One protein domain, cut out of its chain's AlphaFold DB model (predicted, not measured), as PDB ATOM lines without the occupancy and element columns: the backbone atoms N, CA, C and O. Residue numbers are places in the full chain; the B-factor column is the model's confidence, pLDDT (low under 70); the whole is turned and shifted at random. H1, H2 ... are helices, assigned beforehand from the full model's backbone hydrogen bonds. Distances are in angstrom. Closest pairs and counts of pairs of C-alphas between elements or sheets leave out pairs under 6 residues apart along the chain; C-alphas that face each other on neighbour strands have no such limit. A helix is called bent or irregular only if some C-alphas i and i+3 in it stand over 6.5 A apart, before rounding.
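AT A GLANCE: This is residues 715 to 767 of the 768 residues of an uncharacterized protein of Smittium simulii (UniProt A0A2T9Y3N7). The longest helix, H4, reaches away as an arm from a small body of three short helices, in which H1 and H2 lie side by side as a helical hairpin and H3 runs steeply crosswise over one side of it. The arm begins close to H1, and its last part, residues 760 to 767, sticks out free and adds to the length of the whole. The printed part has 53 residues, with four named helices in the order H1, H2, H3, H4 and no named strand, and its class is all helix. It is only just compact, close to loose, with a radius of gyration of the C-alphas of 11.7 A, and its outline is elongated, spanning 35 by 18 by 17 A.

HOW THE PARTS SIT: Start at H4, residues 752 to 765, and look from there toward H1, residues 715 to 724. The two are close but not clearly touching: their closest C-alphas, those of Ile 717 and Thr 755, are 7.9 A apart. Their lines are about perpendicular, only just, at 71 degrees. Move on from H1 to H2, residues 729 to 736, and you find two helices that touch, with 7 pairs of C-alphas within 8 A. Their closest C-alphas are those of Ala 719 and Ile 732, 6.1 A apart. H1 and H2 run opposite ways at a shallow tilt of 27 degrees and form a helical hairpin. Next look at H3, residues 741 to 747, which is close to H2 but not clearly touching it, the closest C-alphas being those of Leu 733 and Tyr 741 at 6.6 A. The lines of H2 and H3 are about perpendicular, only just, at 71 degrees. H3 is also close to H1 but not clearly touching it, with the closest C-alphas, those of Ala 716 and Phe 744, 7.8 A apart. H1 and H3 stand at a steep tilt of 67 degrees and run opposite ways. H4 is apart from H2, and it is apart from H3 too, though H3 and H4 follow each other in the chain. In H1, H2, H3 and H4 every backbone O i to N i+4 pair is within hydrogen-bond range.

IN THESE COORDINATES: Find C-alpha 752 at (-38.236, 22.230, -31.372), where H4 begins; from there its 14 residues run 20.0 A to C-alpha 765 at (-45.389, 6.815, -20.790). Go back to C-alpha 715 at (-27.780, 10.063, -26.759), the first printed residue, and follow H1 over residues 715 to 724, 14.5 A from first to last C-alpha. H2 covers residues 729 to 736, eight residues and 10.5 A long. H3 covers residues 741 to 747, seven residues and 10.0 A long. No helix is bent or irregular.

THE WHOLE: Look for the two C-alphas farthest apart at Leu 739 and Ser 767, 36.1 A from each other. Set aside residues 760 to 767, of which 760 to 765 belong to H4, and the remaining body of 45 residues spans 27 by 19 by 14 A with a radius of gyration of 9.9 A. The printed part has no cut from residue 715 to residue 767, and the links H1 to H2, H2 to H3 and H3 to H4 are tight, each of 4 residues. The B-factor column shows a mean pLDDT of 70.7 over the printed part, and 18 residues are under 70, namely residue 746 and residues 751 to 767. Over H4 the model's mean pLDDT is 52, while H2 has 82.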
ATOM      1  N   ARG A 715     -28.869   9.127 -27.113       71.88
ATOM      2  CA  ARG A 715     -27.780  10.063 -26.759       71.88
ATOM      3  C   ARG A 715     -28.036  11.509 -27.221       71.88
ATOM      4  O   ARG A 715     -27.707  12.445 -26.500       71.88
ATOM      5  N   ALA A 716     -28.615  11.697 -28.406       76.06
ATOM      6  CA  ALA A 716     -28.935  13.015 -28.953       76.06
ATOM      7  C   ALA A 716     -30.127  13.672 -28.238       76.06
ATOM      8  O   ALA A 716     -30.138  14.890 -28.076       76.06
ATOM      9  N   ILE A 717     -31.087  12.874 -27.756       77.88
ATOM     10  CA  ILE A 717     -32.244  13.360 -26.988       77.88
ATOM     11  C   ILE A 717     -31.759  13.958 -25.659       77.88
ATOM     12  O   ILE A 717     -31.995  15.135 -25.403       77.88
ATOM     13  N   GLY A 718     -30.997  13.192 -24.867       81.38
ATOM     14  CA  GLY A 718     -30.458  13.665 -23.583       81.38
ATOM     15  C   GLY A 718     -29.569  14.907 -23.718       81.38
ATOM     16  O   GLY A 718     -29.743  15.871 -22.978       81.38
ATOM     17  N   ALA A 719     -28.681  14.935 -24.719       82.12
ATOM     18  CA  ALA A 719     -27.844  16.104 -24.997       82.12
ATOM     19  C   ALA A 719     -28.653  17.336 -25.461       82.12
ATOM     20  O   ALA A 719     -28.294  18.461 -25.122       82.12
ATOM     21  N   THR A 720     -29.763  17.150 -26.189       82.25
ATOM     22  CA  THR A 720     -30.652  18.258 -26.597       82.25
ATOM     23  C   THR A 720     -31.448  18.816 -25.417       82.25
ATOM     24  O   THR A 720     -31.608  20.030 -25.326       82.25
ATOM     25  N   ILE A 721     -31.889  17.962 -24.487       80.38
ATOM     26  CA  ILE A 721     -32.533  18.401 -23.240       80.38
ATOM     27  C   ILE A 721     -31.534  19.207 -22.398       80.38
ATOM     28  O   ILE A 721     -31.830  20.346 -22.050       80.38
ATOM     29  N   ALA A 722     -30.326  18.682 -22.165       81.69
ATOM     30  CA  ALA A 722     -29.284  19.369 -21.397       81.69
ATOM     31  C   ALA A 722     -28.897  20.738 -21.997       81.69
ATOM     32  O   ALA A 722     -28.804  21.734 -21.279       81.69
ATOM     33  N   ALA A 723     -28.755  20.815 -23.327       81.62
ATOM     34  CA  ALA A 723     -28.484  22.068 -24.038       81.62
ATOM     35  C   ALA A 723     -29.648  23.078 -23.979       81.62
ATOM     36  O   ALA A 723     -29.441  24.261 -24.245       81.62
ATOM     37  N   ARG A 724     -30.871  22.629 -23.667       78.50
ATOM     38  CA  ARG A 724     -32.056  23.483 -23.482       78.50
ATOM     39  C   ARG A 724     -32.239  23.923 -22.028       78.50
ATOM     40  O   ARG A 724     -32.785  24.996 -21.803       78.50
ATOM     41  N   THR A 725     -31.761  23.147 -21.055       79.38
ATOM     42  CA  THR A 725     -31.758  23.510 -19.626       79.38
ATOM     43  C   THR A 725     -30.543  24.351 -19.213       79.38
ATOM     44  O   THR A 725     -30.258  24.456 -18.027       79.38
ATOM     45  N   GLY A 726     -29.797  24.920 -20.169       80.50
ATOM     46  CA  GLY A 726     -28.656  25.803 -19.890       80.50
ATOM     47  C   GLY A 726     -27.419  25.112 -19.302       80.50
ATOM     48  O   GLY A 726     -26.542  25.793 -18.781       80.50
ATOM     49  N   ILE A 727     -27.323  23.778 -19.375       82.81
ATOM     50  CA  ILE A 727     -26.134  23.050 -18.902       82.81
ATOM     51  C   ILE A 727     -24.943  23.406 -19.803       82.81
ATOM     52  O   ILE A 727     -25.087  23.491 -21.025       82.81
ATOM     53  N   SER A 728     -23.768  23.611 -19.198       82.56
ATOM     54  CA  SER A 728     -22.562  24.035 -19.915       82.56
ATOM     55  C   SER A 728     -22.189  23.069 -21.043       82.56
ATOM     56  O   SER A 728     -22.373  21.849 -20.945       82.56
ATOM     57  N   THR A 729     -21.633  23.615 -22.129       83.44
ATOM     58  CA  THR A 729     -21.223  22.838 -23.309       83.44
ATOM     59  C   THR A 729     -20.328  21.669 -22.926       83.44
ATOM     60  O   THR A 729     -20.522  20.556 -23.409       83.44
ATOM     61  N   ASP A 730     -19.405  21.893 -22.000       79.06
ATOM     62  CA  ASP A 730     -18.337  20.950 -21.686       79.06
ATOM     63  C   ASP A 730     -18.851  19.793 -20.821       79.06
ATOM     64  O   ASP A 730     -18.447  18.644 -21.021       79.06
ATOM     65  N   ALA A 731     -19.843  20.047 -19.958       83.56
ATOM     66  CA  ALA A 731     -20.591  18.998 -19.267       83.56
ATOM     67  C   ALA A 731     -21.389  18.131 -20.262       83.56
ATOM     68  O   ALA A 731     -21.453  16.911 -20.117       83.56
ATOM     69  N   ILE A 732     -21.942  18.725 -21.329       83.81
ATOM     70  CA  ILE A 732     -22.636  17.975 -22.391       83.81
ATOM     71  C   ILE A 732     -21.644  17.147 -23.225       83.81
ATOM     72  O   ILE A 732     -21.944  15.999 -23.566       83.81
ATOM     73  N   LEU A 733     -20.460  17.682 -23.544       84.62
ATOM     74  CA  LEU A 733     -19.433  16.964 -24.309       84.62
ATOM     75  C   LEU A 733     -18.839  15.786 -23.542       84.62
ATOM     76  O   LEU A 733     -18.737  14.694 -24.105       84.62
ATOM     77  N   THR A 734     -18.499  15.991 -22.271       81.62
ATOM     78  CA  THR A 734     -17.961  14.942 -21.395       81.62
ATOM     79  C   THR A 734     -19.010  13.864 -21.113       81.62
ATOM     80  O   THR A 734     -18.786  12.700 -21.448       81.62
ATOM     81  N   GLN A 735     -20.191  14.233 -20.604       79.31
ATOM     82  CA  GLN A 735     -21.202  13.266 -20.154       79.31
ATOM     83  C   GLN A 735     -21.869  12.492 -21.302       79.31
ATOM     84  O   GLN A 735     -22.142  11.298 -21.167       79.31
ATOM     85  N   ALA A 736     -22.123  13.127 -22.453       78.62
ATOM     86  CA  ALA A 736     -22.674  12.434 -23.624       78.62
ATOM     87  C   ALA A 736     -21.591  11.895 -24.583       78.62
ATOM     88  O   ALA A 736     -21.929  11.229 -25.569       78.62
ATOM     89  N   ASN A 737     -20.306  12.122 -24.282       81.56
ATOM     90  CA  ASN A 737     -19.142  11.676 -25.051       81.56
ATOM     91  C   ASN A 737     -19.257  12.066 -26.542       81.56
ATOM     92  O   ASN A 737     -19.448  11.224 -27.429       81.56
ATOM     93  N   TRP A 738     -19.215  13.376 -26.797       81.44
ATOM     94  CA  TRP A 738     -19.215  13.982 -28.134       81.44
ATOM     95  C   TRP A 738     -17.850  14.610 -28.438       81.44
ATOM     96  O   TRP A 738     -17.270  15.284 -27.596       81.44
ATOM     97  N   LEU A 739     -17.370  14.460 -29.677       79.19
ATOM     98  CA  LEU A 739     -16.056  14.970 -30.103       79.19
ATOM     99  C   LEU A 739     -15.988  16.504 -30.265       79.19
ATOM    100  O   LEU A 739     -14.895  17.049 -30.370       79.19
ATOM    101  N   SER A 740     -17.129  17.196 -30.361       81.69
ATOM    102  CA  SER A 740     -17.220  18.661 -30.464       81.69
ATOM    103  C   SER A 740     -18.671  19.123 -30.305       81.69
ATOM    104  O   SER A 740     -19.593  18.443 -30.771       81.69
ATOM    105  N   TYR A 741     -18.885  20.306 -29.715       80.81
ATOM    106  CA  TYR A 741     -20.224  20.896 -29.586       80.81
ATOM    107  C   TYR A 741     -20.789  21.333 -30.939       80.81
ATOM    108  O   TYR A 741     -21.988  21.199 -31.161       80.81
ATOM    109  N   TYR A 742     -19.935  21.734 -31.888       81.31
ATOM    110  CA  TYR A 742     -20.350  22.008 -33.266       81.31
ATOM    111  C   TYR A 742     -20.921  20.749 -33.937       81.31
ATOM    112  O   TYR A 742     -22.008  20.784 -34.507       81.31
ATOM    113  N   MET A 743     -20.247  19.601 -33.791       77.94
ATOM    114  CA  MET A 743     -20.732  18.330 -34.346       77.94
ATOM    115  C   MET A 743     -22.088  17.924 -33.763       77.94
ATOM    116  O   MET A 743     -22.943  17.431 -34.495       77.94
ATOM    117  N   PHE A 744     -22.305  18.145 -32.464       82.69
ATOM    118  CA  PHE A 744     -23.612  17.943 -31.843       82.69
ATOM    119  C   PHE A 744     -24.651  18.953 -32.365       82.69
ATOM    120  O   PHE A 744     -25.697  18.544 -32.868       82.69
ATOM    121  N   SER A 745     -24.361  20.257 -32.299       76.44
ATOM    122  CA  SER A 745     -25.320  21.323 -32.607       76.44
ATOM    123  C   SER A 745     -25.746  21.368 -34.078       76.44
ATOM    124  O   SER A 745     -26.893  21.713 -34.344       76.44
ATOM    125  N   SER A 746     -24.863  21.010 -35.013       69.88
ATOM    126  CA  SER A 746     -25.132  21.085 -36.458       69.88
ATOM    127  C   SER A 746     -25.763  19.816 -37.046       69.88
ATOM    128  O   SER A 746     -26.408  19.894 -38.087       69.88
ATOM    129  N   TYR A 747     -25.593  18.647 -36.408       71.12
ATOM    130  CA  TYR A 747     -26.008  17.350 -36.984       71.12
ATOM    131  C   TYR A 747     -26.851  16.446 -36.066       71.12
ATOM    132  O   TYR A 747     -27.398  15.453 -36.545       71.12
ATOM    133  N   TYR A 748     -26.947  16.736 -34.762       76.69
ATOM    134  CA  TYR A 748     -27.628  15.866 -33.786       76.69
ATOM    135  C   TYR A 748     -28.581  16.589 -32.823       76.69
ATOM    136  O   TYR A 748     -29.430  15.929 -32.223       76.69
ATOM    137  N   LYS A 749     -28.470  17.910 -32.665       77.06
ATOM    138  CA  LYS A 749     -29.393  18.727 -31.869       77.06
ATOM    139  C   LYS A 749     -30.763  18.761 -32.544       77.06
ATOM    140  O   LYS A 749     -30.887  19.181 -33.692       77.06
ATOM    141  N   LEU A 750     -31.785  18.283 -31.842       79.25
ATOM    142  CA  LEU A 750     -33.125  18.134 -32.414       79.25
ATOM    143  C   LEU A 750     -33.844  19.484 -32.495       79.25
ATOM    144  O   LEU A 750     -33.701  20.338 -31.617       79.25
ATOM    145  N   SER A 751     -34.650  19.671 -33.542       68.50
ATOM    146  CA  SER A 751     -35.479  20.871 -33.677       68.50
ATOM    147  C   SER A 751     -36.592  20.891 -32.623       68.50
ATOM    148  O   SER A 751     -36.997  19.846 -32.097       68.50
ATOM    149  N   ASN A 752     -37.133  22.079 -32.328       54.66
ATOM    150  CA  ASN A 752     -38.236  22.230 -31.372       54.66
ATOM    151  C   ASN A 752     -39.424  21.312 -31.712       54.66
ATOM    152  O   ASN A 752     -39.969  20.670 -30.821       54.66
ATOM    153  N   TYR A 753     -39.766  21.180 -32.998       54.34
ATOM    154  CA  TYR A 753     -40.897  20.371 -33.461       54.34
ATOM    155  C   TYR A 753     -40.715  18.871 -33.161       54.34
ATOM    156  O   TYR A 753     -41.597  18.236 -32.584       54.34
ATOM    157  N   GLN A 754     -39.538  18.309 -33.468       58.75
ATOM    158  CA  GLN A 754     -39.217  16.911 -33.146       58.75
ATOM    159  C   GLN A 754     -39.136  16.677 -31.631       58.75
ATOM    160  O   GLN A 754     -39.591  15.649 -31.133       58.75
ATOM    161  N   THR A 755     -38.591  17.645 -30.890       53.06
ATOM    162  CA  THR A 755     -38.421  17.548 -29.433       53.06
ATOM    163  C   THR A 755     -39.767  17.565 -28.704       53.06
ATOM    164  O   THR A 755     -39.985  16.735 -27.826       53.06
ATOM    165  N   ILE A 756     -40.704  18.434 -29.104       55.62
ATOM    166  CA  ILE A 756     -42.073  18.473 -28.558       55.62
ATOM    167  C   ILE A 756     -42.782  17.135 -28.792       55.62
ATOM    168  O   ILE A 756     -43.362  16.574 -27.864       55.62
ATOM    169  N   HIS A 757     -42.684  16.577 -30.002       52.59
ATOM    170  CA  HIS A 757     -43.354  15.320 -30.336       52.59
ATOM    171  C   HIS A 757     -42.810  14.119 -29.536       52.59
ATOM    172  O   HIS A 757     -43.564  13.199 -29.213       52.59
ATOM    173  N   ILE A 758     -41.523  14.142 -29.172       59.34
ATOM    174  CA  ILE A 758     -40.889  13.152 -28.286       59.34
ATOM    175  C   ILE A 758     -41.270  13.395 -26.820       59.34
ATOM    176  O   ILE A 758     -41.563  12.435 -26.113       59.34
ATOM    177  N   GLN A 759     -41.335  14.649 -26.363       53.22
ATOM    178  CA  GLN A 759     -41.742  14.968 -24.992       53.22
ATOM    179  C   GLN A 759     -43.201  14.569 -24.720       53.22
ATOM    180  O   GLN A 759     -43.493  14.012 -23.669       53.22
ATOM    181  N   ILE A 760     -44.107  14.769 -25.684       53.84
ATOM    182  CA  ILE A 760     -45.507  14.312 -25.593       53.84
ATOM    183  C   ILE A 760     -45.582  12.780 -25.475       53.84
ATOM    184  O   ILE A 760     -46.377  12.263 -24.690       53.84
ATOM    185  N   LEU A 761     -44.737  12.047 -26.211       50.31
ATOM    186  CA  LEU A 761     -44.653  10.587 -26.103       50.31
ATOM    187  C   LEU A 761     -44.102  10.146 -24.738       50.31
ATOM    188  O   LEU A 761     -44.702   9.283 -24.105       50.31
ATOM    189  N   LEU A 762     -43.014  10.755 -24.256       53.31
ATOM    190  CA  LEU A 762     -42.428  10.444 -22.946       53.31
ATOM    191  C   LEU A 762     -43.394  10.753 -21.794       53.31
ATOM    192  O   LEU A 762     -43.570   9.917 -20.911       53.31
ATOM    193  N   ASN A 763     -44.089  11.894 -21.838       46.56
ATOM    194  CA  ASN A 763     -45.099  12.248 -20.840       46.56
ATOM    195  C   ASN A 763     -46.264  11.239 -20.832       46.56
ATOM    196  O   ASN A 763     -46.738  10.873 -19.759       46.56
ATOM    197  N   ARG A 764     -46.680  10.714 -21.998       40.03
ATOM    198  CA  ARG A 764     -47.681   9.631 -22.086       40.03
ATOM    199  C   ARG A 764     -47.225   8.319 -21.442       40.03
ATOM    200  O   ARG A 764     -48.066   7.603 -20.914       40.03
ATOM    201  N   PHE A 765     -45.931   8.004 -21.463       41.50
ATOM    202  CA  PHE A 765     -45.389   6.815 -20.790       41.50
ATOM    203  C   PHE A 765     -45.176   6.998 -19.279       41.50
ATOM    204  O   PHE A 765     -44.980   6.008 -18.586       41.50
ATOM    205  N   SER A 766     -45.249   8.228 -18.761       40.09
ATOM    206  CA  SER A 766     -45.137   8.537 -17.326       40.09
ATOM    207  C   SER A 766     -46.499   8.657 -16.615       40.09
ATOM    208  O   SER A 766     -46.557   9.174 -15.500       40.09
ATOM    209  N   SER A 767     -47.589   8.242 -17.270       41.06
ATOM    210  CA  SER A 767     -48.980   8.459 -16.832       41.06
ATOM    211  C   SER A 767     -49.790   7.160 -16.643       41.06
ATOM    212  O   SER A 767     -51.011   7.240 -16.495       41.06
TER     213      SER A 767